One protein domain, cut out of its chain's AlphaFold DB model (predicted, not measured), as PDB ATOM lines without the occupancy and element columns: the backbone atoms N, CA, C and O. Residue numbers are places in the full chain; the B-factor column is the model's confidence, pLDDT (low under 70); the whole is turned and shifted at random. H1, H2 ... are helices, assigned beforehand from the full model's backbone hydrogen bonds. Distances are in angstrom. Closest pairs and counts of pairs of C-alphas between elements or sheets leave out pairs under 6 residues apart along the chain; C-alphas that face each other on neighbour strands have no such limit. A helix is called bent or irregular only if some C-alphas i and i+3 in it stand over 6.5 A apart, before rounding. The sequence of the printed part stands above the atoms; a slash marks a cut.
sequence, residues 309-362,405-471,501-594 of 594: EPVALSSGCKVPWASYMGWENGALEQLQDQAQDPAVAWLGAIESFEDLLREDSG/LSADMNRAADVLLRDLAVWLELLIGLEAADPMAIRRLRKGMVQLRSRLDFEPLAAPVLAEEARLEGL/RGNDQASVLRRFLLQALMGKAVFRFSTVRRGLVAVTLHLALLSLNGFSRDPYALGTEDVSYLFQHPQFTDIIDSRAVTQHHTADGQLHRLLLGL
ATOM      1  N   GLU A 309     -15.173  46.713  10.383       81.31
ATOM      2  CA  GLU A 309     -15.509  46.214  11.712       81.31
ATOM      3  C   GLU A 309     -16.591  45.121  11.589       81.31
ATOM      4  O   GLU A 309     -17.472  45.256  10.730       81.31
ATOM      5  N   PRO A 310     -16.556  44.039  12.395       86.75
ATOM      6  CA  PRO A 310     -15.577  43.703  13.443       86.75
ATOM      7  C   PRO A 310     -14.231  43.178  12.911       86.75
ATOM      8  O   PRO A 310     -14.149  42.613  11.818       86.75
ATOM      9  N   VAL A 311     -13.170  43.350  13.707       88.75
ATOM     10  CA  VAL A 311     -11.793  42.956  13.374       88.75
ATOM     11  C   VAL A 311     -11.576  41.472  13.659       88.75
ATOM     12  O   VAL A 311     -11.729  41.027  14.792       88.75
ATOM     13  N   ALA A 312     -11.159  40.705  12.651       89.75
ATOM     14  CA  ALA A 312     -10.807  39.294  12.817       89.75
ATOM     15  C   ALA A 312      -9.400  39.132  13.419       89.75
ATOM     16  O   ALA A 312      -8.395  39.235  12.703       89.75
ATOM     17  N   LEU A 313      -9.321  38.850  14.723       89.69
ATOM     18  CA  LEU A 313      -8.042  38.605  15.395       89.69
ATOM     19  C   LEU A 313      -7.477  37.234  15.022       89.69
ATOM     20  O   LEU A 313      -6.312  37.124  14.631       89.69
ATOM     21  N   SER A 314      -8.313  36.198  15.059       86.00
ATOM     22  CA  SER A 314      -7.956  34.819  14.717       86.00
ATOM     23  C   SER A 314      -9.129  34.092  14.043       86.00
ATOM     24  O   SER A 314     -10.173  34.681  13.752       86.00
ATOM     25  N   SER A 315      -8.947  32.810  13.721       79.75
ATOM     26  CA  SER A 315     -10.036  31.971  13.222       79.75
ATOM     27  C   SER A 315     -11.069  31.769  14.332       79.75
ATOM     28  O   SER A 315     -10.789  31.080  15.302       79.75
ATOM     29  N   GLY A 316     -12.249  32.376  14.184       80.62
ATOM     30  CA  GLY A 316     -13.350  32.270  15.153       80.62
ATOM     31  C   GLY A 316     -13.439  33.417  16.169       80.62
ATOM     32  O   GLY A 316     -14.505  33.607  16.733       80.62
ATOM     33  N   CYS A 317     -12.395  34.237  16.326       87.12
ATOM     34  CA  CYS A 317     -12.395  35.398  17.226       87.12
ATOM     35  C   CYS A 317     -12.473  36.708  16.432       87.12
ATOM     36  O   CYS A 317     -11.628  36.990  15.566       87.12
ATOM     37  N   LYS A 318     -13.492  37.516  16.732       90.38
ATOM     38  CA  LYS A 318     -13.686  38.841  16.144       90.38
ATOM     39  C   LYS A 318     -14.004  39.841  17.240       90.38
ATOM     40  O   LYS A 318     -14.979  39.658  17.953       90.38
ATOM     41  N   VAL A 319     -13.258  40.936  17.279       90.88
ATOM     42  CA  VAL A 319     -13.428  41.978  18.296       90.88
ATOM     43  C   VAL A 319     -13.891  43.299  17.678       90.88
ATOM     44  O   VAL A 319     -13.654  43.543  16.486       90.88
ATOM     45  N   PRO A 320     -14.524  44.187  18.464       93.12
ATOM     46  CA  PRO A 320     -14.748  45.571  18.063       93.12
ATOM     47  C   PRO A 320     -13.441  46.285  17.704       93.12
ATOM     48  O   PRO A 320     -12.369  45.969  18.232       93.12
ATOM     49  N   TRP A 321     -13.524  47.300  16.844       92.38
ATOM     50  CA  TRP A 321     -12.360  48.105  16.451       92.38
ATOM     51  C   TRP A 321     -11.644  48.714  17.665       92.38
ATOM     52  O   TRP A 321     -10.414  48.720  17.716       92.38
ATOM     53  N   ALA A 322     -12.409  49.152  18.668       92.75
ATOM     54  CA  ALA A 322     -11.892  49.732  19.904       92.75
ATOM     55  C   ALA A 322     -10.955  48.780  20.670       92.75
ATOM     56  O   ALA A 322      -9.918  49.214  21.167       92.75
ATOM     57  N   SER A 323     -11.271  47.482  20.716       94.75
ATOM     58  CA  SER A 323     -10.440  46.480  21.395       94.75
ATOM     59  C   SER A 323      -9.108  46.278  20.671       94.75
ATOM     60  O   SER A 323      -8.047  46.306  21.294       94.75
ATOM     61  N   TYR A 324      -9.142  46.169  19.335       95.25
ATOM     62  CA  TYR A 324      -7.921  46.137  18.521       95.25
ATOM     63  C   TYR A 324      -7.081  47.411  18.712       95.25
ATOM     64  O   TYR A 324      -5.859  47.340  18.825       95.25
ATOM     65  N   MET A 325      -7.724  48.580  18.759       94.56
ATOM     66  CA  MET A 325      -7.044  49.859  18.964       94.56
ATOM     67  C   MET A 325      -6.397  49.971  20.343       94.56
ATOM     68  O   MET A 325      -5.291  50.500  20.434       94.56
ATOM     69  N   GLY A 326      -7.045  49.463  21.395       96.00
ATOM     70  CA  GLY A 326      -6.465  49.397  22.737       96.00
ATOM     71  C   GLY A 326      -5.148  48.623  22.740       96.00
ATOM     72  O   GLY A 326      -4.128  49.139  23.196       96.00
ATOM     73  N   TRP A 327      -5.148  47.439  22.123       97.06
ATOM     74  CA  TRP A 327      -3.929  46.653  21.939       97.06
ATOM     75  C   TRP A 327      -2.882  47.379  21.082       97.06
ATOM     76  O   TRP A 327      -1.726  47.489  21.485       97.06
ATOM     77  N   GLU A 328      -3.265  47.911  19.915       96.88
ATOM     78  CA  GLU A 328      -2.318  48.568  19.009       96.88
ATOM     79  C   GLU A 328      -1.650  49.782  19.671       96.88
ATOM     80  O   GLU A 328      -0.458  50.007  19.472       96.88
ATOM     81  N   ASN A 329      -2.392  50.560  20.461       95.94
ATOM     82  CA  ASN A 329      -1.838  51.689  21.206       95.94
ATOM     83  C   ASN A 329      -0.793  51.225  22.224       95.94
ATOM     84  O   ASN A 329       0.321  51.742  22.207       95.94
ATOM     85  N   GLY A 330      -1.105  50.197  23.021       96.69
ATOM     86  CA  GLY A 330      -0.145  49.621  23.966       96.69
ATOM     87  C   GLY A 330       1.091  49.035  23.275       96.69
ATOM     88  O   GLY A 330       2.212  49.212  23.747       96.69
ATOM     89  N   ALA A 331       0.919  48.393  22.114       96.62
ATOM     90  CA  ALA A 331       2.032  47.900  21.306       96.62
ATOM     91  C   ALA A 331       2.936  49.043  20.818       96.62
ATOM     92  O   ALA A 331       4.159  48.930  20.853       96.62
ATOM     93  N   LEU A 332       2.358  50.161  20.372       95.25
ATOM     94  CA  LEU A 332       3.125  51.323  19.919       95.25
ATOM     95  C   LEU A 332       3.881  51.997  21.061       95.25
ATOM     96  O   LEU A 332       5.024  52.381  20.846       95.25
ATOM     97  N   GLU A 333       3.283  52.104  22.246       94.38
ATOM     98  CA  GLU A 333       3.940  52.659  23.435       94.38
ATOM     99  C   GLU A 333       5.178  51.833  23.818       94.38
ATOM    100  O   GLU A 333       6.269  52.390  23.954       94.38
ATOM    101  N   GLN A 334       5.057  50.500  23.871       94.50
ATOM    102  CA  GLN A 334       6.204  49.604  24.091       94.50
ATOM    103  C   GLN A 334       7.274  49.779  23.003       94.50
ATOM    104  O   GLN A 334       8.469  49.881  23.274       94.50
ATOM    105  N   LEU A 335       6.850  49.874  21.739       94.75
ATOM    106  CA  LEU A 335       7.749  50.095  20.608       94.75
ATOM    107  C   LEU A 335       8.329  51.509  20.549       94.75
ATOM    108  O   LEU A 335       9.234  51.732  19.748       94.75
ATOM    109  N   GLN A 336       7.866  52.471  21.336       91.50
ATOM    110  CA  GLN A 336       8.461  53.806  21.400       91.50
ATOM    111  C   GLN A 336       9.566  53.904  22.452       91.50
ATOM    112  O   GLN A 336      10.437  54.768  22.313       91.50
ATOM    113  N   ASP A 337       9.588  53.000  23.436       90.75
ATOM    114  CA  ASP A 337      10.641  52.953  24.447       90.75
ATOM    115  C   ASP A 337      11.995  52.612  23.808       90.75
ATOM    116  O   ASP A 337      12.265  51.483  23.391       90.75
ATOM    117  N   GLN A 338      12.862  53.624  23.724       87.88
ATOM    118  CA  GLN A 338      14.194  53.513  23.132       87.88
ATOM    119  C   GLN A 338      15.160  52.682  23.984       87.88
ATOM    120  O   GLN A 338      16.183  52.249  23.453       87.88
ATOM    121  N   ALA A 339      14.868  52.464  25.270       89.12
ATOM    122  CA  ALA A 339      15.711  51.669  26.158       89.12
ATOM    123  C   ALA A 339      15.551  50.159  25.923       89.12
ATOM    124  O   ALA A 339      16.478  49.394  26.192       89.12
ATOM    125  N   GLN A 340      14.399  49.729  25.407       90.25
ATOM    126  CA  GLN A 340      14.093  48.322  25.173       90.25
ATOM    127  C   GLN A 340      14.534  47.877  23.776       90.25
ATOM    128  O   GLN A 340      14.337  48.596  22.798       90.25
ATOM    129  N   ASP A 341      15.091  46.671  23.647       93.00
ATOM    130  CA  ASP A 341      15.366  46.086  22.332       93.00
ATOM    131  C   ASP A 341      14.057  45.923  21.518       93.00
ATOM    132  O   ASP A 341      13.061  45.441  22.068       93.00
ATOM    133  N   PRO A 342      14.012  46.299  20.221       94.50
ATOM    134  CA  PRO A 342      12.786  46.227  19.425       94.50
ATOM    135  C   PRO A 342      12.177  44.826  19.302       94.50
ATOM    136  O   PRO A 342      10.957  44.720  19.207       94.50
ATOM    137  N   ALA A 343      12.984  43.759  19.290       95.00
ATOM    138  CA  ALA A 343      12.469  42.391  19.237       95.00
ATOM    139  C   ALA A 343      11.819  41.994  20.566       95.00
ATOM    140  O   ALA A 343      10.755  41.378  20.561       95.00
ATOM    141  N   VAL A 344      12.402  42.416  21.691       95.94
ATOM    142  CA  VAL A 344      11.816  42.203  23.024       95.94
ATOM    143  C   VAL A 344      10.524  43.011  23.192       95.94
ATOM    144  O   VAL A 344       9.526  42.465  23.651       95.94
ATOM    145  N   ALA A 345      10.509  44.283  22.778       96.75
ATOM    146  CA  ALA A 345       9.303  45.117  22.805       96.75
ATOM    147  C   ALA A 345       8.190  44.541  21.913       96.75
ATOM    148  O   ALA A 345       7.022  44.515  22.292       96.75
ATOM    149  N   TRP A 346       8.551  44.025  20.733       97.44
ATOM    150  CA  TRP A 346       7.601  43.343  19.861       97.44
ATOM    151  C   TRP A 346       7.044  42.069  20.493       97.44
ATOM    152  O   TRP A 346       5.840  41.848  20.424       97.44
ATOM    153  N   LEU A 347       7.883  41.255  21.137       96.75
ATOM    154  CA  LEU A 347       7.423  40.055  21.834       96.75
ATOM    155  C   LEU A 347       6.424  40.400  22.950       96.75
ATOM    156  O   LEU A 347       5.382  39.758  23.026       96.75
ATOM    157  N   GLY A 348       6.679  41.452  23.734       96.31
ATOM    158  CA  GLY A 348       5.728  41.943  24.741       96.31
ATOM    159  C   GLY A 348       4.391  42.395  24.140       96.31
ATOM    160  O   GLY A 348       3.327  42.103  24.687       96.31
ATOM    161  N   ALA A 349       4.417  43.030  22.964       96.69
ATOM    162  CA  ALA A 349       3.204  43.365  22.218       96.69
ATOM    163  C   ALA A 349       2.453  42.126  21.692       96.69
ATOM    164  O   ALA A 349       1.228  42.146  21.593       96.69
ATOM    165  N   ILE A 350       3.154  41.043  21.342       96.00
ATOM    166  CA  ILE A 350       2.518  39.770  20.973       96.00
ATOM    167  C   ILE A 350       1.881  39.104  22.194       96.00
ATOM    168  O   ILE A 350       0.759  38.617  22.105       96.00
ATOM    169  N   GLU A 351       2.560  39.097  23.337       94.50
ATOM    170  CA  GLU A 351       2.026  38.498  24.564       94.50
ATOM    171  C   GLU A 351       0.735  39.206  25.010       94.50
ATOM    172  O   GLU A 351      -0.261  38.536  25.286       94.50
ATOM    173  N   SER A 352       0.685  40.543  24.931       94.75
ATOM    174  CA  SER A 352      -0.544  41.305  25.204       94.75
ATOM    175  C   SER A 352      -1.643  41.111  24.149       94.75
ATOM    176  O   SER A 352      -2.829  41.230  24.457       94.75
ATOM    177  N   PHE A 353      -1.288  40.785  22.900       94.62
ATOM    178  CA  PHE A 353      -2.267  40.395  21.878       94.62
ATOM    179  C   PHE A 353      -2.936  39.062  22.222       94.62
ATOM    180  O   PHE A 353      -4.138  38.884  22.021       94.62
ATOM    181  N   GLU A 354      -2.155  38.107  22.722       90.81
ATOM    182  CA  GLU A 354      -2.662  36.795  23.121       90.81
ATOM    183  C   GLU A 354      -3.521  36.887  24.395       90.81
ATOM    184  O   GLU A 354      -4.476  36.123  24.532       90.81
ATOM    185  N   ASP A 355      -3.256  37.848  25.288       90.56
ATOM    186  CA  ASP A 355      -4.174  38.187  26.387       90.56
ATOM    187  C   ASP A 355      -5.538  38.658  25.848       90.56
ATOM    188  O   ASP A 355      -6.571  38.118  26.245       90.56
ATOM    189  N   LEU A 356      -5.544  39.570  24.866       90.62
ATOM    190  CA  LEU A 356      -6.774  40.043  24.211       90.62
ATOM    191  C   LEU A 356      -7.559  38.898  23.544       90.62
ATOM    192  O   LEU A 356      -8.788  38.869  23.601       90.62
ATOM    193  N   LEU A 357      -6.868  37.937  22.922       87.94
ATOM    194  CA  LEU A 357      -7.505  36.737  22.365       87.94
ATOM    195  C   LEU A 357      -8.153  35.860  23.447       87.94
ATOM    196  O   LEU A 357      -9.207  35.268  23.200       87.94
ATOM    197  N   ARG A 358      -7.530  35.751  24.627       85.62
ATOM    198  CA  ARG A 358      -8.036  34.940  25.743       85.62
ATOM    199  C   ARG A 358      -9.268  35.561  26.398       85.62
ATOM    200  O   ARG A 358     -10.207  34.827  26.699       85.62
ATOM    201  N   GLU A 359      -9.295  36.880  26.564       81.00
ATOM    202  CA  GLU A 359     -10.437  37.601  27.146       81.00
ATOM    203  C   GLU A 359     -11.733  37.404  26.339       81.00
ATOM    204  O   GLU A 359     -12.779  37.140  26.928       81.00
ATOM    205  N   ASP A 360     -11.665  37.437  25.004       70.75
ATOM    206  CA  ASP A 360     -12.831  37.235  24.123       70.75
ATOM    207  C   ASP A 360     -13.290  35.764  24.079       70.75
ATOM    208  O   ASP A 360     -14.480  35.463  23.980       70.75
ATOM    209  N   SER A 361     -12.355  34.818  24.229       61.53
ATOM    210  CA  SER A 361     -12.683  33.386  24.296       61.53
ATOM    211  C   SER A 361     -13.413  32.973  25.584       61.53
ATOM    212  O   SER A 361     -13.971  31.877  25.643       61.53
ATOM    213  N   GLY A 362     -13.442  33.845  26.601       49.44
ATOM    214  CA  GLY A 362     -14.065  33.594  27.903       49.44
ATOM    215  C   GLY A 362     -15.598  33.632  27.926       49.44
ATOM    216  O   GLY A 362     -16.172  33.207  28.927       49.44
ATOM    217  N   LEU A 405       1.902  19.639  11.074       67.31
ATOM    218  CA  LEU A 405       1.782  20.231  12.405       67.31
ATOM    219  C   LEU A 405       2.621  19.420  13.385       67.31
ATOM    220  O   LEU A 405       2.708  18.196  13.265       67.31
ATOM    221  N   SER A 406       3.235  20.091  14.355       71.44
ATOM    222  CA  SER A 406       3.972  19.431  15.427       71.44
ATOM    223  C   SER A 406       3.619  20.068  16.755       71.44
ATOM    224  O   SER A 406       3.640  21.283  16.855       71.44
ATOM    225  N   ALA A 407       3.333  19.263  17.777       76.94
ATOM    226  CA  ALA A 407       3.112  19.774  19.129       76.94
ATOM    227  C   ALA A 407       4.373  20.427  19.736       76.94
ATOM    228  O   ALA A 407       4.261  21.227  20.657       76.94
ATOM    229  N   ASP A 408       5.561  20.102  19.216       83.81
ATOM    230  CA  ASP A 408       6.818  20.756  19.581       83.81
ATOM    231  C   ASP A 408       6.977  22.068  18.801       83.81
ATOM    232  O   ASP A 408       7.038  22.071  17.567       83.81
ATOM    233  N   MET A 409       7.066  23.184  19.527       85.25
ATOM    234  CA  MET A 409       7.135  24.517  18.933       85.25
ATOM    235  C   MET A 409       8.437  24.764  18.158       85.25
ATOM    236  O   MET A 409       8.408  25.474  17.154       85.25
ATOM    237  N   ASN A 410       9.555  24.141  18.549       85.88
ATOM    238  CA  ASN A 410      10.802  24.223  17.775       85.88
ATOM    239  C   ASN A 410      10.615  23.586  16.402       85.88
ATOM    240  O   ASN A 410      10.935  24.177  15.370       85.88
ATOM    241  N   ARG A 411      10.001  22.401  16.383       82.94
ATOM    242  CA  ARG A 411       9.687  21.693  15.147       82.94
ATOM    243  C   ARG A 411       8.633  22.424  14.315       82.94
ATOM    244  O   ARG A 411       8.728  22.418  13.093       82.94
ATOM    245  N   ALA A 412       7.646  23.066  14.937       84.06
ATOM    246  CA  ALA A 412       6.669  23.892  14.228       84.06
ATOM    247  C   ALA A 412       7.327  25.118  13.566       84.06
ATOM    248  O   ALA A 412       7.054  25.402  12.397       84.06
ATOM    249  N   ALA A 413       8.230  25.803  14.276       87.62
ATOM    250  CA  ALA A 413       9.014  26.912  13.737       87.62
ATOM    251  C   ALA A 413       9.918  26.456  12.577       87.62
ATOM    252  O   ALA A 413       9.905  27.082  11.515       87.62
ATOM    253  N   ASP A 414      10.622  25.327  12.724       85.94
ATOM    254  CA  ASP A 414      11.421  24.732  11.645       85.94
ATOM    255  C   ASP A 414      10.563  24.404  10.416       85.94
ATOM    256  O   ASP A 414      10.916  24.786   9.300       85.94
ATOM    257  N   VAL A 415       9.410  23.752  10.605       81.88
ATOM    258  CA  VAL A 415       8.492  23.419   9.506       81.88
ATOM    259  C   VAL A 415       8.013  24.678   8.794       81.88
ATOM    260  O   VAL A 415       8.011  24.701   7.565       81.88
ATOM    261  N   LEU A 416       7.654  25.735   9.528       85.19
ATOM    262  CA  LEU A 416       7.256  27.008   8.929       85.19
ATOM    263  C   LEU A 416       8.383  27.587   8.067       85.19
ATOM    264  O   LEU A 416       8.159  27.893   6.897       85.19
ATOM    265  N   LEU A 417       9.591  27.712   8.616       86.88
ATOM    266  CA  LEU A 417      10.737  28.280   7.903       86.88
ATOM    267  C   LEU A 417      11.139  27.428   6.692       86.88
ATOM    268  O   LEU A 417      11.429  27.966   5.624       86.88
ATOM    269  N   ARG A 418      11.125  26.099   6.837       80.44
ATOM    270  CA  ARG A 418      11.415  25.144   5.763       80.44
ATOM    271  C   ARG A 418      10.387  25.249   4.650       80.44
ATOM    272  O   ARG A 418      10.764  25.343   3.485       80.44
ATOM    273  N   ASP A 419       9.103  25.236   4.995       77.38
ATOM    274  CA  ASP A 419       8.034  25.345   4.013       77.38
ATOM    275  C   ASP A 419       8.151  26.690   3.286       77.38
ATOM    276  O   ASP A 419       8.135  26.716   2.061       77.38
ATOM    277  N   LEU A 420       8.379  27.800   3.990       80.19
ATOM    278  CA  LEU A 420       8.607  29.093   3.343       80.19
ATOM    279  C   LEU A 420       9.820  29.072   2.403       80.19
ATOM    280  O   LEU A 420       9.703  29.527   1.267       80.19
ATOM    281  N   ALA A 421      10.952  28.499   2.820       76.88
ATOM    282  CA  ALA A 421      12.145  28.386   1.982       76.88
ATOM    283  C   ALA A 421      11.892  27.571   0.699       76.88
ATOM    284  O   ALA A 421      12.260  28.016  -0.389       76.88
ATOM    285  N   VAL A 422      11.216  26.422   0.811       70.25
ATOM    286  CA  VAL A 422      10.880  25.545  -0.326       70.25
ATOM    287  C   VAL A 422       9.850  26.195  -1.244       70.25
ATOM    288  O   VAL A 422       9.988  26.165  -2.464       70.25
ATOM    289  N   TRP A 423       8.813  26.819  -0.687       67.56
ATOM    290  CA  TRP A 423       7.770  27.454  -1.489       67.56
ATOM    291  C   TRP A 423       8.306  28.626  -2.301       67.56
ATOM    292  O   TRP A 423       7.868  28.820  -3.431       67.56
ATOM    293  N   LEU A 424       9.308  29.342  -1.790       65.12
ATOM    294  CA  LEU A 424      10.001  30.365  -2.564       65.12
ATOM    295  C   LEU A 424      10.678  29.797  -3.821       65.12
ATOM    296  O   LEU A 424      10.793  30.546  -4.785       65.12
ATOM    297  N   GLU A 425      11.104  28.525  -3.860       58.62
ATOM    298  CA  GLU A 425      11.635  27.864  -5.078       58.62
ATOM    299  C   GLU A 425      10.571  27.615  -6.148       58.62
ATOM    300  O   GLU A 425      10.865  27.594  -7.344       58.62
ATOM    301  N   LEU A 426       9.322  27.435  -5.725       54.34
ATOM    302  CA  LEU A 426       8.200  27.147  -6.616       54.34
ATOM    303  C   LEU A 426       7.544  28.419  -7.164       54.34
ATOM    304  O   LEU A 426       6.733  28.348  -8.089       54.34
ATOM    305  N   LEU A 427       7.902  29.586  -6.629       58.25
ATOM    306  CA  LEU A 427       7.371  30.873  -7.056       58.25
ATOM    307  C   LEU A 427       8.070  31.385  -8.322       58.25
ATOM    308  O   LEU A 427       8.851  32.337  -8.303       58.25
ATOM    309  N   ILE A 428       7.711  30.776  -9.452       46.78
ATOM    310  CA  ILE A 428       8.179  31.145 -10.798       46.78
ATOM    311  C   ILE A 428       7.843  32.617 -11.134       46.78
ATOM    312  O   ILE A 428       8.588  33.268 -11.863       46.78
ATOM    313  N   GLY A 429       6.755  33.169 -10.577       46.31
ATOM    314  CA  GLY A 429       6.348  34.566 -10.796       46.31
ATOM    315  C   GLY A 429       7.143  35.605  -9.993       46.31
ATOM    316  O   GLY A 429       7.449  36.674 -10.514       46.31
ATOM    317  N   LEU A 430       7.515  35.288  -8.750       46.75
ATOM    318  CA  LEU A 430       8.305  36.173  -7.882       46.75
ATOM    319  C   LEU A 430       9.769  36.225  -8.345       46.75
ATOM    320  O   LEU A 430      10.352  37.308  -8.397       46.75
ATOM    321  N   GLU A 431      10.356  35.082  -8.734       44.28
ATOM    322  CA  GLU A 431      11.743  35.020  -9.237       44.28
ATOM    323  C   GLU A 431      11.964  35.859 -10.495       44.28
ATOM    324  O   GLU A 431      13.065  36.365 -10.698       44.28
ATOM    325  N   ALA A 432      10.930  36.051 -11.315       40.09
ATOM    326  CA  ALA A 432      11.011  36.914 -12.487       40.09
ATOM    327  C   ALA A 432      11.051  38.414 -12.136       40.09
ATOM    328  O   ALA A 432      11.550  39.201 -12.936       40.09
ATOM    329  N   ALA A 433      10.536  38.816 -10.967       50.72
ATOM    330  CA  ALA A 433      10.455  40.218 -10.556       50.72
ATOM    331  C   ALA A 433      11.663  40.661  -9.713       50.72
ATOM    332  O   ALA A 433      12.204  41.740  -9.945       50.72
ATOM    333  N   ASP A 434      12.116  39.831  -8.765       64.81
ATOM    334  CA  ASP A 434      13.395  40.037  -8.076       64.81
ATOM    335  C   ASP A 434      14.025  38.713  -7.597       64.81
ATOM    336  O   ASP A 434      13.837  38.296  -6.445       64.81
ATOM    337  N   PRO A 435      14.853  38.062  -8.434       67.44
ATOM    338  CA  PRO A 435      15.497  36.806  -8.064       67.44
ATOM    339  C   PRO A 435      16.509  36.983  -6.926       67.44
ATOM    340  O   PRO A 435      16.810  36.025  -6.215       67.44
ATOM    341  N   MET A 436      17.039  38.195  -6.721       72.88
ATOM    342  CA  MET A 436      17.969  38.457  -5.626       72.88
ATOM    343  C   MET A 436      17.236  38.547  -4.295       72.88
ATOM    344  O   MET A 436      17.630  37.833  -3.380       72.88
ATOM    345  N   ALA A 437      16.167  39.341  -4.179       76.25
ATOM    346  CA  ALA A 437      15.401  39.450  -2.932       76.25
ATOM    347  C   ALA A 437      14.937  38.077  -2.423       76.25
ATOM    348  O   ALA A 437      15.039  37.788  -1.233       76.25
ATOM    349  N   ILE A 438      14.513  37.192  -3.327       76.81
ATOM    350  CA  ILE A 438      14.087  35.831  -2.976       76.81
ATOM    351  C   ILE A 438      15.253  34.974  -2.508       76.81
ATOM    352  O   ILE A 438      15.127  34.285  -1.501       76.81
ATOM    353  N   ARG A 439      16.399  35.018  -3.195       77.00
ATOM    354  CA  ARG A 439      17.594  34.288  -2.749       77.00
ATOM    355  C   ARG A 439      18.062  34.767  -1.377       77.00
ATOM    356  O   ARG A 439      18.364  33.942  -0.521       77.00
ATOM    357  N   ARG A 440      18.065  36.083  -1.137       84.00
ATOM    358  CA  ARG A 440      18.388  36.660   0.179       84.00
ATOM    359  C   ARG A 440      17.390  36.219   1.242       84.00
ATOM    360  O   ARG A 440      17.789  35.868   2.347       84.00
ATOM    361  N   LEU A 441      16.103  36.174   0.895       84.44
ATOM    362  CA  LEU A 441      15.054  35.691   1.786       84.44
ATOM    363  C   LEU A 441      15.266  34.215   2.134       84.44
ATOM    364  O   LEU A 441      15.230  33.870   3.309       84.44
ATOM    365  N   ARG A 442      15.540  33.357   1.142       81.56
ATOM    366  CA  ARG A 442      15.838  31.932   1.358       81.56
ATOM    367  C   ARG A 442      17.055  31.748   2.251       81.56
ATOM    368  O   ARG A 442      16.958  31.030   3.239       81.56
ATOM    369  N   LYS A 443      18.159  32.441   1.958       82.25
ATOM    370  CA  LYS A 443      19.363  32.418   2.799       82.25
ATOM    371  C   LYS A 443      19.037  32.812   4.243       82.25
ATOM    372  O   LYS A 443      19.441  32.117   5.168       82.25
ATOM    373  N   GLY A 444      18.246  33.869   4.433       86.12
ATOM    374  CA  GLY A 444      17.772  34.279   5.754       86.12
ATOM    375  C   GLY A 444      16.919  33.211   6.450       86.12
ATOM    376  O   GLY A 444      17.117  32.951   7.631       86.12
ATOM    377  N   MET A 445      16.018  32.527   5.736       86.69
ATOM    378  CA  MET A 445      15.247  31.410   6.308       86.69
ATOM    379  C   MET A 445      16.155  30.284   6.792       86.69
ATOM    380  O   MET A 445      15.960  29.769   7.888       86.69
ATOM    381  N   VAL A 446      17.153  29.914   5.990       80.62
ATOM    382  CA  VAL A 446      18.128  28.874   6.339       80.62
ATOM    383  C   VAL A 446      18.917  29.261   7.590       80.62
ATOM    384  O   VAL A 446      19.002  28.472   8.527       80.62
ATOM    385  N   GLN A 447      19.385  30.508   7.667       83.75
ATOM    386  CA  GLN A 447      20.078  31.036   8.845       83.75
ATOM    387  C   GLN A 447      19.196  31.101  10.100       83.75
ATOM    388  O   GLN A 447      19.699  30.935  11.208       83.75
ATOM    389  N   LEU A 448      17.888  31.356   9.967       88.06
ATOM    390  CA  LEU A 448      16.967  31.255  11.105       88.06
ATOM    391  C   LEU A 448      16.810  29.799  11.552       88.06
ATOM    392  O   LEU A 448      16.839  29.531  12.748       88.06
ATOM    393  N   ARG A 449      16.692  28.854  10.612       87.00
ATOM    394  CA  ARG A 449      16.562  27.421  10.929       87.00
ATOM    395  C   ARG A 449      17.782  26.879  11.658       87.00
ATOM    396  O   ARG A 449      17.613  26.158  12.634       87.00
ATOM    397  N   SER A 450      18.987  27.276  11.251       80.94
ATOM    398  CA  SER A 450      20.219  26.833  11.913       80.94
ATOM    399  C   SER A 450      20.316  27.288  13.374       80.94
ATOM    400  O   SER A 450      21.091  26.720  14.132       80.94
ATOM    401  N   ARG A 451      19.548  28.307  13.791       84.75
ATOM    402  CA  ARG A 451      19.462  28.748  15.195       84.75
ATOM    403  C   ARG A 451      18.492  27.921  16.040       84.75
ATOM    404  O   ARG A 451      18.519  28.050  17.256       84.75
ATOM    405  N   LEU A 452      17.639  27.106  15.420       82.56
ATOM    406  CA  LEU A 452      16.647  26.278  16.112       82.56
ATOM    407  C   LEU A 452      17.194  24.890  16.510       82.56
ATOM    408  O   LEU A 452      16.405  24.040  16.906       82.56
ATOM    409  N   ASP A 453      18.510  24.644  16.395       68.44
ATOM    410  CA  ASP A 453      19.184  23.369  16.730       68.44
ATOM    411  C   ASP A 453      18.572  22.111  16.053       68.44
ATOM    412  O   ASP A 453      18.646  20.997  16.573       68.44
ATOM    413  N   PHE A 454      17.980  22.256  14.857       65.75
ATOM    414  CA  PHE A 454      17.318  21.170  14.113       65.75
ATOM    415  C   PHE A 454      18.012  20.849  12.772       65.75
ATOM    416  O   PHE A 454      18.089  21.717  11.909       65.75
ATOM    417  N   GLU A 455      18.408  19.583  12.549       59.25
ATOM    418  CA  GLU A 455      18.849  19.017  11.251       59.25
ATOM    419  C   GLU A 455      18.516  17.511  11.147       59.25
ATOM    420  O   GLU A 455      18.591  16.799  12.152       59.25
ATOM    421  N   PRO A 456      18.074  17.016   9.966       50.34
ATOM    422  CA  PRO A 456      18.828  17.115   8.716       50.34
ATOM    423  C   PRO A 456      18.098  17.882   7.604       50.34
ATOM    424  O   PRO A 456      16.900  17.694   7.365       50.34
ATOM    425  N   LEU A 457      18.833  18.741   6.903       59.62
ATOM    426  CA  LEU A 457      18.342  19.562   5.799       59.62
ATOM    427  C   LEU A 457      17.643  18.731   4.709       59.62
ATOM    428  O   LEU A 457      18.140  17.714   4.224       59.62
ATOM    429  N   ALA A 458      16.481  19.209   4.260       56.16
ATOM    430  CA  ALA A 458      15.844  18.667   3.068       56.16
ATOM    431  C   ALA A 458      16.749  18.920   1.850       56.16
ATOM    432  O   ALA A 458      17.340  19.992   1.740       56.16
ATOM    433  N   ALA A 459      16.813  17.970   0.911       55.06
ATOM    434  CA  ALA A 459      17.657  18.067  -0.285       55.06
ATOM    435  C   ALA A 459      17.585  19.420  -1.035       55.06
ATOM    436  O   ALA A 459      18.633  19.880  -1.477       55.06
ATOM    437  N   PRO A 460      16.425  20.106  -1.146       51.69
ATOM    438  CA  PRO A 460      16.369  21.443  -1.747       51.69
ATOM    439  C   PRO A 460      17.131  22.513  -0.954       51.69
ATOM    440  O   PRO A 460      17.756  23.392  -1.536       51.69
ATOM    441  N   VAL A 461      17.128  22.418   0.378       55.69
ATOM    442  CA  VAL A 461      17.837  23.359   1.252       55.69
ATOM    443  C   VAL A 461      19.346  23.111   1.202       55.69
ATOM    444  O   VAL A 461      20.091  24.063   1.004       55.69
ATOM    445  N   LEU A 462      19.780  21.841   1.242       64.38
ATOM    446  CA  LEU A 462      21.185  21.457   0.999       64.38
ATOM    447  C   LEU A 462      21.671  21.924  -0.373       64.38
ATOM    448  O   LEU A 462      22.790  22.402  -0.519       64.38
ATOM    449  N   ALA A 463      20.829  21.776  -1.397       62.09
ATOM    450  CA  ALA A 463      21.161  22.197  -2.749       62.09
ATOM    451  C   ALA A 463      21.263  23.724  -2.878       62.09
ATOM    452  O   ALA A 463      22.030  24.201  -3.708       62.09
ATOM    453  N   GLU A 464      20.501  24.500  -2.103       60.12
ATOM    454  CA  GLU A 464      20.658  25.957  -2.032       60.12
ATOM    455  C   GLU A 464      21.931  26.349  -1.281       60.12
ATOM    456  O   GLU A 464      22.704  27.146  -1.797       60.12
ATOM    457  N   GLU A 465      22.211  25.753  -0.124       63.34
ATOM    458  CA  GLU A 465      23.462  26.011   0.597       63.34
ATOM    459  C   GLU A 465      24.687  25.708  -0.268       63.34
ATOM    460  O   GLU A 465      25.495  26.604  -0.501       63.34
ATOM    461  N   ALA A 466      24.756  24.521  -0.874       64.81
ATOM    462  CA  ALA A 466      25.856  24.147  -1.764       64.81
ATOM    463  C   ALA A 466      25.977  25.077  -2.987       64.81
ATOM    464  O   ALA A 466      27.074  25.345  -3.479       64.81
ATOM    465  N   ARG A 467      24.853  25.597  -3.497       62.59
ATOM    466  CA  ARG A 467      24.840  26.563  -4.607       62.59
ATOM    467  C   ARG A 467      25.355  27.932  -4.169       62.59
ATOM    468  O   ARG A 467      26.063  28.578  -4.938       62.59
ATOM    469  N   LEU A 468      24.981  28.387  -2.972       58.25
ATOM    470  CA  LEU A 468      25.465  29.636  -2.388       58.25
ATOM    471  C   LEU A 468      26.963  29.551  -2.080       58.25
ATOM    472  O   LEU A 468      27.690  30.483  -2.409       58.25
ATOM    473  N   GLU A 469      27.425  28.430  -1.529       64.38
ATOM    474  CA  GLU A 469      28.843  28.155  -1.271       64.38
ATOM    475  C   GLU A 469      29.652  28.125  -2.576       64.38
ATOM    476  O   GLU A 469      30.635  28.852  -2.713       64.38
ATOM    477  N   GLY A 470      29.179  27.407  -3.602       61.66
ATOM    478  CA  GLY A 470      29.846  27.357  -4.909       61.66
ATOM    479  C   GLY A 470      29.929  28.707  -5.639       61.66
ATOM    480  O   GLY A 470      30.837  28.919  -6.440       61.66
ATOM    481  N   LEU A 471      29.012  29.641  -5.362       54.84
ATOM    482  CA  LEU A 471      29.069  31.020  -5.871       54.84
ATOM    483  C   LEU A 471      30.084  31.890  -5.119       54.84
ATOM    484  O   LEU A 471      30.600  32.845  -5.696       54.84
ATOM    485  N   ARG A 501      24.952  52.941  10.020       44.81
ATOM    486  CA  ARG A 501      25.957  52.865  11.115       44.81
ATOM    487  C   ARG A 501      25.465  51.941  12.248       44.81
ATOM    488  O   ARG A 501      24.285  51.675  12.358       44.81
ATOM    489  N   GLY A 502      26.338  51.463  13.140       42.41
ATOM    490  CA  GLY A 502      25.981  50.449  14.160       42.41
ATOM    491  C   GLY A 502      24.831  50.801  15.131       42.41
ATOM    492  O   GLY A 502      24.026  49.931  15.435       42.41
ATOM    493  N   ASN A 503      24.677  52.070  15.546       49.00
ATOM    494  CA  ASN A 503      23.534  52.547  16.361       49.00
ATOM    495  C   ASN A 503      22.203  52.661  15.574       49.00
ATOM    496  O   ASN A 503      21.180  53.055  16.128       49.00
ATOM    497  N   ASP A 504      22.208  52.345  14.279       71.75
ATOM    498  CA  ASP A 504      21.086  52.535  13.354       71.75
ATOM    499  C   ASP A 504      20.174  51.295  13.292       71.75
ATOM    500  O   ASP A 504      18.990  51.422  12.999       71.75
ATOM    501  N   GLN A 505      20.661  50.089  13.634       81.81
ATOM    502  CA  GLN A 505      19.878  48.855  13.451       81.81
ATOM    503  C   GLN A 505      18.612  48.828  14.310       81.81
ATOM    504  O   GLN A 505      17.521  48.687  13.763       81.81
ATOM    505  N   ALA A 506      18.723  49.024  15.626       88.38
ATOM    506  CA  ALA A 506      17.556  49.049  16.509       88.38
ATOM    507  C   ALA A 506      16.557  50.147  16.098       88.38
ATOM    508  O   ALA A 506      15.349  49.921  16.089       88.38
ATOM    509  N   SER A 507      17.053  51.309  15.658       89.25
ATOM    510  CA  SER A 507      16.219  52.393  15.129       89.25
ATOM    511  C   SER A 507      15.484  51.993  13.842       89.25
ATOM    512  O   SER A 507      14.299  52.298  13.688       89.25
ATOM    513  N   VAL A 508      16.153  51.303  12.914       89.38
ATOM    514  CA  VAL A 508      15.551  50.791  11.671       89.38
ATOM    515  C   VAL A 508      14.506  49.714  11.966       89.38
ATOM    516  O   VAL A 508      13.403  49.787  11.428       89.38
ATOM    517  N   LEU A 509      14.813  48.747  12.839       91.88
ATOM    518  CA  LEU A 509      13.881  47.682  13.234       91.88
ATOM    519  C   LEU A 509      12.644  48.256  13.936       91.88
ATOM    520  O   LEU A 509      11.514  47.906  13.600       91.88
ATOM    521  N   ARG A 510      12.842  49.211  14.849       93.88
ATOM    522  CA  ARG A 510      11.749  49.924  15.514       93.88
ATOM    523  C   ARG A 510      10.877  50.662  14.507       93.88
ATOM    524  O   ARG A 510       9.657  50.529  14.530       93.88
ATOM    525  N   ARG A 511      11.485  51.389  13.565       92.88
ATOM    526  CA  ARG A 511      10.742  52.051  12.485       92.88
ATOM    527  C   ARG A 511       9.993  51.053  11.613       92.88
ATOM    528  O   ARG A 511       8.848  51.330  11.278       92.88
ATOM    529  N   PHE A 512      10.567  49.895  11.296       93.69
ATOM    530  CA  PHE A 512       9.849  48.826  10.596       93.69
ATOM    531  C   PHE A 512       8.562  48.433  11.321       93.69
ATOM    532  O   PHE A 512       7.502  48.444  10.699       93.69
ATOM    533  N   LEU A 513       8.626  48.191  12.628       95.56
ATOM    534  CA  LEU A 513       7.461  47.797  13.423       95.56
ATOM    535  C   LEU A 513       6.412  48.911  13.519       95.56
ATOM    536  O   LEU A 513       5.235  48.679  13.241       95.56
ATOM    537  N   LEU A 514       6.841  50.140  13.820       95.50
ATOM    538  CA  LEU A 514       5.953  51.305  13.889       95.50
ATOM    539  C   LEU A 514       5.231  51.543  12.553       95.50
ATOM    540  O   LEU A 514       4.016  51.746  12.525       95.50
ATOM    541  N   GLN A 515       5.957  51.487  11.431       94.31
ATOM    542  CA  GLN A 515       5.364  51.685  10.107       94.31
ATOM    543  C   GLN A 515       4.494  50.496   9.671       94.31
ATOM    544  O   GLN A 515       3.490  50.710   8.989       94.31
ATOM    545  N   ALA A 516       4.813  49.266  10.089       93.44
ATOM    546  CA  ALA A 516       3.982  48.091   9.833       93.44
ATOM    547  C   ALA A 516       2.620  48.186  10.543       93.44
ATOM    548  O   ALA A 516       1.589  47.929   9.918       93.44
ATOM    549  N   LEU A 517       2.588  48.617  11.810       95.12
ATOM    550  CA  LEU A 517       1.333  48.834  12.541       95.12
ATOM    551  C   LEU A 517       0.538  50.014  11.962       95.12
ATOM    552  O   LEU A 517      -0.645  49.874  11.650       95.12
ATOM    553  N   MET A 518       1.183  51.158  11.709       94.31
ATOM    554  CA  MET A 518       0.505  52.330  11.131       94.31
ATOM    555  C   MET A 518      -0.032  52.093   9.724       94.31
ATOM    556  O   MET A 518      -1.131  52.537   9.405       94.31
ATOM    557  N   GLY A 519       0.700  51.352   8.895       91.62
ATOM    558  CA  GLY A 519       0.244  50.929   7.573       91.62
ATOM    559  C   GLY A 519      -0.720  49.740   7.597       91.62
ATOM    560  O   GLY A 519      -0.993  49.187   6.533       91.62
ATOM    561  N   LYS A 520      -1.183  49.304   8.784       93.25
ATOM    562  CA  LYS A 520      -2.084  48.155   9.004       93.25
ATOM    563  C   LYS A 520      -1.639  46.912   8.240       93.25
ATOM    564  O   LYS A 520      -2.442  46.170   7.674       93.25
ATOM    565  N   ALA A 521      -0.334  46.676   8.227       89.50
ATOM    566  CA  ALA A 521       0.283  45.640   7.417       89.50
ATOM    567  C   ALA A 521      -0.194  44.235   7.843       89.50
ATOM    568  O   ALA A 521      -0.358  43.355   6.997       89.50
ATOM    569  N   VAL A 522      -0.539  44.064   9.125       91.31
ATOM    570  CA  VAL A 522      -1.132  42.839   9.689       91.31
ATOM    571  C   VAL A 522      -2.509  42.489   9.103       91.31
ATOM    572  O   VAL A 522      -2.866  41.318   9.055       91.31
ATOM    573  N   PHE A 523      -3.256  43.463   8.571       90.12
ATOM    574  CA  PHE A 523      -4.578  43.249   7.959       90.12
ATOM    575  C   PHE A 523      -4.518  42.779   6.501       90.12
ATOM    576  O   PHE A 523      -5.551  42.586   5.864       90.12
ATOM    577  N   ARG A 524      -3.317  42.623   5.930       83.38
ATOM    578  CA  ARG A 524      -3.154  42.039   4.586       83.38
ATOM    579  C   ARG A 524      -3.433  40.535   4.576       83.38
ATOM    580  O   ARG A 524      -3.736  39.970   3.528       83.38
ATOM    581  N   PHE A 525      -3.329  39.922   5.746       86.06
ATOM    582  CA  PHE A 525      -3.529  38.508   6.006       86.06
ATOM    583  C   PHE A 525      -4.987  38.251   6.374       86.06
ATOM    584  O   PHE A 525      -5.736  39.176   6.690       86.06
ATOM    585  N   SER A 526      -5.422  36.996   6.328       81.75
ATOM    586  CA  SER A 526      -6.821  36.668   6.621       81.75
ATOM    587  C   SER A 526      -7.237  36.964   8.068       81.75
ATOM    588  O   SER A 526      -8.428  37.091   8.333       81.75
ATOM    589  N   THR A 527      -6.281  37.042   9.000       87.50
ATOM    590  CA  THR A 527      -6.498  37.442  10.398       87.50
ATOM    591  C   THR A 527      -5.309  38.262  10.900       87.50
ATOM    592  O   THR A 527      -4.190  38.092  10.403       87.50
ATOM    593  N   VAL A 528      -5.520  39.106  11.918       91.44
ATOM    594  CA  VAL A 528      -4.438  39.904  12.529       91.44
ATOM    595  C   VAL A 528      -3.320  38.997  13.040       91.44
ATOM    596  O   VAL A 528      -2.156  39.250  12.740       91.44
ATOM    597  N   ARG A 529      -3.658  37.883  13.702       90.25
ATOM    598  CA  ARG A 529      -2.683  36.908  14.219       90.25
ATOM    599  C   ARG A 529      -1.712  36.395  13.152       90.25
ATOM    600  O   ARG A 529      -0.507  36.357  13.378       90.25
ATOM    601  N   ARG A 530      -2.206  36.045  11.959       89.06
ATOM    602  CA  ARG A 530      -1.345  35.593  10.847       89.06
ATOM    603  C   ARG A 530      -0.437  36.719  10.357       89.06
ATOM    604  O   ARG A 530       0.738  36.492  10.071       89.06
ATOM    605  N   GLY A 531      -0.961  37.942  10.338       90.75
ATOM    606  CA  GLY A 531      -0.174  39.136  10.064       90.75
ATOM    607  C   GLY A 531       0.933  39.385  11.085       90.75
ATOM    608  O   GLY A 531       2.037  39.753  10.692       90.75
ATOM    609  N   LEU A 532       0.690  39.125  12.370       94.19
ATOM    610  CA  LEU A 532       1.705  39.240  13.417       94.19
ATOM    611  C   LEU A 532       2.850  38.241  13.225       94.19
ATOM    612  O   LEU A 532       4.014  38.620  13.370       94.19
ATOM    613  N   VAL A 533       2.555  36.995  12.835       92.88
ATOM    614  CA  VAL A 533       3.595  36.010  12.480       92.88
ATOM    615  C   VAL A 533       4.437  36.525  11.312       92.88
ATOM    616  O   VAL A 533       5.665  36.486  11.374       92.88
ATOM    617  N   ALA A 534       3.800  37.086  10.280       91.31
ATOM    618  CA  ALA A 534       4.518  37.663   9.151       91.31
ATOM    619  C   ALA A 534       5.417  38.837   9.565       91.31
ATOM    620  O   ALA A 534       6.572  38.886   9.150       91.31
ATOM    621  N   VAL A 535       4.934  39.774  10.387       94.38
ATOM    622  CA  VAL A 535       5.754  40.892  10.896       94.38
ATOM    623  C   VAL A 535       6.942  40.371  11.704       94.38
ATOM    624  O   VAL A 535       8.066  40.817  11.487       94.38
ATOM    625  N   THR A 536       6.718  39.376  12.563       95.56
ATOM    626  CA  THR A 536       7.762  38.752  13.392       95.56
ATOM    627  C   THR A 536       8.835  38.081  12.551       95.56
ATOM    628  O   THR A 536      10.021  38.276  12.791       95.56
ATOM    629  N   LEU A 537       8.429  37.336  11.524       92.81
ATOM    630  CA  LEU A 537       9.352  36.685  10.604       92.81
ATOM    631  C   LEU A 537      10.250  37.706   9.896       92.81
ATOM    632  O   LEU A 537      11.462  37.530   9.825       92.81
ATOM    633  N   HIS A 538       9.674  38.799   9.396       91.94
ATOM    634  CA  HIS A 538      10.458  39.851   8.752       91.94
ATOM    635  C   HIS A 538      11.362  40.592   9.737       91.94
ATOM    636  O   HIS A 538      12.493  40.912   9.377       91.94
ATOM    637  N   LEU A 539      10.905  40.817  10.972       94.00
ATOM    638  CA  LEU A 539      11.741  41.362  12.036       94.00
ATOM    639  C   LEU A 539      12.952  40.454  12.284       94.00
ATOM    640  O   LEU A 539      14.081  40.929  12.228       94.00
ATOM    641  N   ALA A 540      12.729  39.150  12.461       92.62
ATOM    642  CA  ALA A 540      13.781  38.157  12.664       92.62
ATOM    643  C   ALA A 540      14.810  38.153  11.522       92.62
ATOM    644  O   ALA A 540      16.017  38.201  11.766       92.62
ATOM    645  N   LEU A 541      14.346  38.176  10.270       89.88
ATOM    646  CA  LEU A 541      15.218  38.240   9.095       89.88
ATOM    647  C   LEU A 541      16.037  39.534   9.030       89.88
ATOM    648  O   LEU A 541      17.206  39.493   8.657       89.88
ATOM    649  N   LEU A 542      15.450  40.683   9.374       87.81
ATOM    650  CA  LEU A 542      16.186  41.951   9.435       87.81
ATOM    651  C   LEU A 542      17.203  41.959  10.586       87.81
ATOM    652  O   LEU A 542      18.259  42.582  10.465       87.81
ATOM    653  N   SER A 543      16.916  41.246  11.676       88.12
ATOM    654  CA  SER A 543      17.818  41.087  12.822       88.12
ATOM    655  C   SER A 543      19.004  40.162  12.533       88.12
ATOM    656  O   SER A 543      20.079  40.379  13.092       88.12
ATOM    657  N   LEU A 544      18.864  39.176  11.634       81.81
ATOM    658  CA  LEU A 544      19.974  38.301  11.214       81.81
ATOM    659  C   LEU A 544      21.168  39.079  10.659       81.81
ATOM    660  O   LEU A 544      22.318  38.686  10.837       81.81
ATOM    661  N   ASN A 545      20.882  40.171   9.961       65.75
ATOM    662  CA  ASN A 545      21.812  40.753   9.011       65.75
ATOM    663  C   ASN A 545      22.789  41.755   9.605       65.75
ATOM    664  O   ASN A 545      23.364  42.478   8.799       65.75
ATOM    665  N   GLY A 546      22.984  41.799  10.937       55.94
ATOM    666  CA  GLY A 546      23.841  42.756  11.660       55.94
ATOM    667  C   GLY A 546      24.938  43.345  10.773       55.94
ATOM    668  O   GLY A 546      25.965  42.704  10.580       55.94
ATOM    669  N   PHE A 547      24.624  44.491  10.147       52.09
ATOM    670  CA  PHE A 547      25.034  44.914   8.792       52.09
ATOM    671  C   PHE A 547      26.370  44.354   8.275       52.09
ATOM    672  O   PHE A 547      27.378  45.059   8.175       52.09
ATOM    673  N   SER A 548      26.351  43.071   7.906       46.88
ATOM    674  CA  SER A 548      27.480  42.374   7.302       46.88
ATOM    675  C   SER A 548      27.688  42.887   5.877       46.88
ATOM    676  O   SER A 548      26.738  43.270   5.193       46.88
ATOM    677  N   ARG A 549      28.931  42.857   5.379       57.16
ATOM    678  CA  ARG A 549      29.238  43.113   3.956       57.16
ATOM    679  C   ARG A 549      28.702  42.018   3.022       57.16
ATOM    680  O   ARG A 549      29.013  42.054   1.836       57.16
ATOM    681  N   ASP A 550      27.933  41.064   3.540       67.19
ATOM    682  CA  ASP A 550      27.318  39.988   2.780       67.19
ATOM    683  C   ASP A 550      26.364  40.554   1.704       67.19
ATOM    684  O   ASP A 550      25.303  41.099   2.030       67.19
ATOM    685  N   PRO A 551      26.701  40.436   0.405       64.75
ATOM    686  CA  PRO A 551      25.837  40.912  -0.673       64.75
ATOM    687  C   PRO A 551      24.481  40.185  -0.708       64.75
ATOM    688  O   PRO A 551      23.527  40.709  -1.304       64.75
ATOM    689  N   TYR A 552      24.376  39.038  -0.027       69.56
ATOM    690  CA  TYR A 552      23.172  38.226   0.113       69.56
ATOM    691  C   TYR A 552      22.383  38.483   1.410       69.56
ATOM    692  O   TYR A 552      21.376  37.815   1.636       69.56
ATOM    693  N   ALA A 553      22.777  39.463   2.228       71.19
ATOM    694  CA  ALA A 553      21.992  39.887   3.386       71.19
ATOM    695  C   ALA A 553      20.693  40.591   2.955       71.19
ATOM    696  O   ALA A 553      20.719  41.514   2.135       71.19
ATOM    697  N   LEU A 554      19.564  40.166   3.524       78.56
ATOM    698  CA  LEU A 554      18.239  40.724   3.243       78.56
ATOM    699  C   LEU A 554      18.135  42.184   3.725       78.56
ATOM    700  O   LEU A 554      18.323  42.485   4.905       78.56
ATOM    701  N   GLY A 555      17.811  43.096   2.810       78.44
ATOM    702  CA  GLY A 555      17.625  44.515   3.110       78.44
ATOM    703  C   GLY A 555      16.191  44.876   3.506       78.44
ATOM    704  O   GLY A 555      15.236  44.144   3.244       78.44
ATOM    705  N   THR A 556      16.012  46.074   4.069       80.06
ATOM    706  CA  THR A 556      14.682  46.653   4.353       80.06
ATOM    707  C   THR A 556      13.836  46.838   3.096       80.06
ATOM    708  O   THR A 556      12.609  46.742   3.147       80.06
ATOM    709  N   GLU A 557      14.483  47.086   1.957       75.38
ATOM    710  CA  GLU A 557      13.841  47.179   0.648       75.38
ATOM    711  C   GLU A 557      13.285  45.833   0.175       75.38
ATOM    712  O   GLU A 557      12.137  45.792  -0.272       75.38
ATOM    713  N   ASP A 558      14.049  44.750   0.362       79.00
ATOM    714  CA  ASP A 558      13.636  43.385   0.033       79.00
ATOM    715  C   ASP A 558      12.425  43.008   0.894       79.00
ATOM    716  O   ASP A 558      11.391  42.595   0.377       79.00
ATOM    717  N   VAL A 559      12.515  43.245   2.209       80.25
ATOM    718  CA  VAL A 559      11.410  43.022   3.151       80.25
ATOM    719  C   VAL A 559      10.181  43.831   2.769       80.25
ATOM    720  O   VAL A 559       9.094  43.277   2.689       80.25
ATOM    721  N   SER A 560      10.327  45.123   2.480       77.00
ATOM    722  CA  SER A 560       9.187  45.968   2.107       77.00
ATOM    723  C   SER A 560       8.497  45.492   0.831       77.00
ATOM    724  O   SER A 560       7.274  45.598   0.728       77.00
ATOM    725  N   TYR A 561       9.270  44.982  -0.130       75.44
ATOM    726  CA  TYR A 561       8.755  44.384  -1.356       75.44
ATOM    727  C   TYR A 561       8.024  43.062  -1.073       75.44
ATOM    728  O   TYR A 561       6.853  42.919  -1.427       75.44
ATOM    729  N   LEU A 562       8.677  42.131  -0.372       76.25
ATOM    730  CA  LEU A 562       8.146  40.801  -0.053       76.25
ATOM    731  C   LEU A 562       6.890  40.875   0.822       76.25
ATOM    732  O   LEU A 562       5.910  40.187   0.549       76.25
ATOM    733  N   PHE A 563       6.870  41.785   1.798       73.62
ATOM    734  CA  PHE A 563       5.723  42.031   2.675       73.62
ATOM    735  C   PHE A 563       4.475  42.487   1.903       73.62
ATOM    736  O   PHE A 563       3.341  42.281   2.332       73.62
ATOM    737  N   GLN A 564       4.673  43.133   0.752       68.38
ATOM    738  CA  GLN A 564       3.592  43.600  -0.113       68.38
ATOM    739  C   GLN A 564       3.211  42.578  -1.182       68.38
ATOM    740  O   GLN A 564       2.198  42.777  -1.856       68.38
ATOM    741  N   HIS A 565       3.989  41.505  -1.340       72.00
ATOM    742  CA  HIS A 565       3.786  40.552  -2.409       72.00
ATOM    743  C   HIS A 565       2.615  39.604  -2.091       72.00
ATOM    744  O   HIS A 565       2.702  38.816  -1.148       72.00
ATOM    745  N   PRO A 566       1.533  39.593  -2.892       65.69
ATOM    746  CA  PRO A 566       0.333  38.813  -2.581       65.69
ATOM    747  C   PRO A 566       0.576  37.307  -2.462       65.69
ATOM    748  O   PRO A 566       0.008  36.660  -1.589       65.69
ATOM    749  N   GLN A 567       1.460  36.749  -3.298       67.50
ATOM    750  CA  GLN A 567       1.837  35.333  -3.200       67.50
ATOM    751  C   GLN A 567       2.505  35.014  -1.856       67.50
ATOM    752  O   GLN A 567       2.275  33.944  -1.303       67.50
ATOM    753  N   PHE A 568       3.305  35.935  -1.307       74.62
ATOM    754  CA  PHE A 568       3.951  35.732  -0.014       74.62
ATOM    755  C   PHE A 568       2.916  35.730   1.119       74.62
ATOM    756  O   PHE A 568       2.929  34.839   1.969       74.62
ATOM    757  N   THR A 569       1.958  36.663   1.074       74.00
ATOM    758  CA  THR A 569       0.798  36.676   1.976       74.00
ATOM    759  C   THR A 569       0.014  35.366   1.906       74.00
ATOM    760  O   THR A 569      -0.248  34.764   2.942       74.00
ATOM    761  N   ASP A 570      -0.309  34.892   0.700       69.50
ATOM    762  CA  ASP A 570      -1.064  33.653   0.494       69.50
ATOM    763  C   ASP A 570      -0.307  32.424   1.011       69.50
ATOM    764  O   ASP A 570      -0.907  31.533   1.616       69.50
ATOM    765  N   ILE A 571       1.014  32.374   0.809       74.62
ATOM    766  CA  ILE A 571       1.845  31.290   1.335       74.62
ATOM    767  C   ILE A 571       1.748  31.264   2.856       74.62
ATOM    768  O   ILE A 571       1.444  30.198   3.388       74.62
ATOM    769  N   ILE A 572       1.961  32.395   3.535       78.62
ATOM    770  CA  ILE A 572       1.862  32.477   4.999       78.62
ATOM    771  C   ILE A 572       0.455  32.112   5.469       78.62
ATOM    772  O   ILE A 572       0.321  31.286   6.370       78.62
ATOM    773  N   ASP A 573      -0.588  32.664   4.847       75.25
ATOM    774  CA  ASP A 573      -1.984  32.403   5.219       75.25
ATOM    775  C   ASP A 573      -2.370  30.929   5.038       75.25
ATOM    776  O   ASP A 573      -3.272  30.444   5.720       75.25
ATOM    777  N   SER A 574      -1.717  30.208   4.122       70.88
ATOM    778  CA  SER A 574      -2.029  28.809   3.807       70.88
ATOM    779  C   SER A 574      -1.329  27.774   4.693       70.88
ATOM    780  O   SER A 574      -1.718  26.604   4.652       70.88
ATOM    781  N   ARG A 575      -0.302  28.153   5.472       76.25
ATOM    782  CA  ARG A 575       0.484  27.180   6.246       76.25
ATOM    783  C   ARG A 575      -0.293  26.641   7.436       76.25
ATOM    784  O   ARG A 575      -0.850  27.396   8.220       76.25
ATOM    785  N   ALA A 576      -0.243  25.330   7.640       67.69
ATOM    786  CA  ALA A 576      -0.864  24.706   8.802       67.69
ATOM    787  C   ALA A 576      -0.364  25.339  10.111       67.69
ATOM    788  O   ALA A 576      -1.174  25.642  10.984       67.69
ATOM    789  N   VAL A 577       0.943  25.628  10.201       71.38
ATOM    790  CA  VAL A 577       1.554  26.227  11.396       71.38
ATOM    791  C   VAL A 577       0.909  27.564  11.771       71.38
ATOM    792  O   VAL A 577       0.630  27.797  12.938       71.38
ATOM    793  N   THR A 578       0.598  28.417  10.795       75.00
ATOM    794  CA  THR A 578      -0.021  29.731  11.040       75.00
ATOM    795  C   THR A 578      -1.534  29.650  11.260       75.00
ATOM    796  O   THR A 578      -2.124  30.575  11.818       75.00
ATOM    797  N   GLN A 579      -2.178  28.568  10.809       71.69
ATOM    798  CA  GLN A 579      -3.623  28.368  10.927       71.69
ATOM    799  C   GLN A 579      -4.045  27.662  12.217       71.69
ATOM    800  O   GLN A 579      -5.089  28.005  12.764       71.69
ATOM    801  N   HIS A 580      -3.282  26.658  12.656       64.00
ATOM    802  CA  HIS A 580      -3.710  25.714  13.692       64.00
ATOM    803  C   HIS A 580      -2.958  25.836  15.003       64.00
ATOM    804  O   HIS A 580      -3.513  25.458  16.033       64.00
ATOM    805  N   HIS A 581      -1.721  26.341  15.002       59.16
ATOM    806  CA  HIS A 581      -1.122  26.640  16.287       59.16
ATOM    807  C   HIS A 581      -1.902  27.787  16.911       59.16
ATOM    808  O   HIS A 581      -2.100  28.847  16.307       59.16
ATOM    809  N   THR A 582      -2.300  27.580  18.162       57.19
ATOM    810  CA  THR A 582      -2.251  28.660  19.131       57.19
ATOM    811  C   THR A 582      -0.816  29.177  19.074       57.19
ATOM    812  O   THR A 582       0.064  28.605  19.710       57.19
ATOM    813  N   ALA A 583      -0.531  30.112  18.165       52.56
ATOM    814  CA  ALA A 583       0.729  30.823  18.064       52.56
ATOM    815  C   ALA A 583       0.880  31.648  19.341       52.56
ATOM    816  O   ALA A 583       0.652  32.846  19.368       52.56
ATOM    817  N   ASP A 584       1.170  30.924  20.411       69.31
ATOM    818  CA  ASP A 584       1.525  31.414  21.717       69.31
ATOM    819  C   ASP A 584       2.814  32.226  21.559       69.31
ATOM    820  O   ASP A 584       3.572  32.022  20.595       69.31
ATOM    821  N   GLY A 585       3.105  33.122  22.501       82.69
ATOM    822  CA  GLY A 585       4.301  33.974  22.449       82.69
ATOM    823  C   GLY A 585       5.597  33.186  22.184       82.69
ATOM    824  O   GLY A 585       6.552  33.719  21.623       82.69
ATOM    825  N   GLN A 586       5.610  31.879  22.478       89.25
ATOM    826  CA  GLN A 586       6.705  30.957  22.186       89.25
ATOM    827  C   GLN A 586       7.101  30.861  20.701       89.25
ATOM    828  O   GLN A 586       8.297  30.862  20.420       89.25
ATOM    829  N   LEU A 587       6.165  30.794  19.740       89.88
ATOM    830  CA  LEU A 587       6.543  30.736  18.314       89.88
ATOM    831  C   LEU A 587       7.299  32.008  17.913       89.88
ATOM    832  O   LEU A 587       8.324  31.957  17.236       89.88
ATOM    833  N   HIS A 588       6.792  33.153  18.364       93.31
ATOM    834  CA  HIS A 588       7.391  34.453  18.097       93.31
ATOM    835  C   HIS A 588       8.767  34.577  18.753       93.31
ATOM    836  O   HIS A 588       9.718  34.991  18.095       93.31
ATOM    837  N   ARG A 589       8.890  34.140  20.010       94.12
ATOM    838  CA  ARG A 589      10.152  34.066  20.752       94.12
ATOM    839  C   ARG A 589      11.204  33.244  20.001       94.12
ATOM    840  O   ARG A 589      12.303  33.741  19.772       94.12
ATOM    841  N   LEU A 590      10.842  32.049  19.528       92.19
ATOM    842  CA  LEU A 590      11.741  31.178  18.762       92.19
ATOM    843  C   LEU A 590      12.183  31.805  17.439       92.19
ATOM    844  O   LEU A 590      13.368  31.787  17.121       92.19
ATOM    845  N   LEU A 591      11.255  32.400  16.680       91.81
ATOM    846  CA  LEU A 591      11.597  33.090  15.433       91.81
ATOM    847  C   LEU A 591      12.566  34.254  15.671       91.81
ATOM    848  O   LEU A 591      13.449  34.488  14.850       91.81
ATOM    849  N   LEU A 592      12.415  34.976  16.783       92.88
ATOM    850  CA  LEU A 592      13.284  36.095  17.150       92.88
ATOM    851  C   LEU A 592      14.615  35.652  17.776       92.88
ATOM    852  O   LEU A 592      15.535  36.467  17.849       92.88
ATOM    853  N   GLY A 593      14.740  34.384  18.179       89.75
ATOM    854  CA  GLY A 593      15.905  33.861  18.893       89.75
ATOM    855  C   GLY A 593      16.048  34.439  20.305       89.75
ATOM    856  O   GLY A 593      17.166  34.759  20.707       89.75
ATOM    857  N   LEU A 594      14.919  34.631  20.999       88.62
ATOM    858  CA  LEU A 594      14.829  35.202  22.351       88.62
ATOM    859  C   LEU A 594      14.612  34.155  23.447       88.62
ATOM    860  O   LEU A 594      14.042  33.080  23.148       88.62
TER     861      LEU A 594
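What this domain is: This is residues 309 to 362, 405 to 471 and 501 to 594 of the 594 residues of an uncharacterized protein of Rickettsiales bacterium (UniProt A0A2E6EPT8). What is the main picture? Four long helices, H1, H2, H7 and H9, run side by side as a bundle, and H9 is also the core of the whole, with the short helices H8, H10, H11, H12 and H13 packed round it. H5, paired with H3, crosses H9 near its end, and H6 lies farther out beside that pair. What is it made of? The printed part has 215 residues with thirteen named helices, H1 to H13 in order along the chain, and no named strand, an all helix class. The whole is compact, with a radius of gyration of the C-alphas of 16.9 A and spans of 53 by 40 by 33 A.

Where its parts are: Which helices come before the first cut? After residues 309 to 320, H1 takes residues 321 to 336, 22.1 A long, from C-alpha 321 at (-12.360, 48.105, 16.451). H2, the longest by residues, takes 342 to 361 and measures 28.9 A. Which lie between the cuts? H3 is residues 409 to 426, 25.7 A; H4 is residues 428 to 431; H5 is residues 435 to 452, 26.4 A; H6 is residues 459 to 471, 18.1 A. Which follow the second cut? H7 is residues 502 to 518, 25.7 A, and only just irregular, with C-alphas 503 and 506 6.9 A apart. H8 is residues 521 to 524, and H9 is residues 528 to 544, 24.5 A, from C-alpha 528 at (-4.438, 39.904, 12.529). H10 is residues 556 to 564, H11 566 to 574, H12 576 to 580 and H13 585 to 592, ending at C-alpha 592 at (13.284, 36.095, 17.150).

How they stand to each other: How does the bundle stand? H1 and H2 form a helical hairpin and touch, closest at the C-alphas of Ala 331 and Ala 349, 4.8 A, at a shallow tilt of 21 degrees, opposite ways. With residues 509 to 516 alone, H7 touches H9 at a shallow tilt of 14 degrees, opposite ways, closest at the C-alphas of Leu 509 and Leu 539, 6.8 A. H1 and H9 are apart. What else touches the hub H9? H8 touches it, closest at the C-alphas of Val 522 and Gly 531, 3.8 A, and H13 at those of Leu 592 and Ala 540, 5.0 A. H10 forms a helical hairpin with H9, closest at the C-alphas of Val 559 and His 538, 6.5 A. H11 and H12 each only just touch H9, with 3 pairs of C-alphas within 8 A. Where are the remaining helices? H5 touches H9 about perpendicular, at 90 degrees, closest at the C-alphas of Gly 444 and Leu 541, 5.8 A, and H3 touches H5 at a shallow tilt of 19 degrees, opposite ways, closest at those of Ala 421 and Arg 442, 5.2 A. H6 only just touches H3, with 3 pairs of C-alphas within 8 A, closest at those of Pro 460 and Val 422, 7.0 A. H4 is close to H5 but not clearly touching, 6.7 A between the C-alphas of Glu 431 and Ile 438. What do the backbones show? Every O i to N i+4 pair is within hydrogen-bond range in H1, H6, H9, H11, H12 and H13; the figures are 15 of 16 in H2, 12 of 14 in H3 and in H5, 11 of 13 in H7 and 4 of 5 in H10, while H4 and H8 are too short for such a pair.

The domain as a whole: How large is it, and where is it cut? The two C-alphas farthest apart, those of Gly 362 and Gly 470, are 55.2 A apart. Residues 363 to 404 and 472 to 500 are not printed, with C-alpha gaps of 25.9 A and 27.8 A. Which links are long? Of the links printed whole, H9 to H10 is long, with 11 residues. Where is confidence low? The mean pLDDT of the printed part is 79.5, and 56 residues are under 70, among them residues 423 to 435, 453 to 471 and 545 to 552.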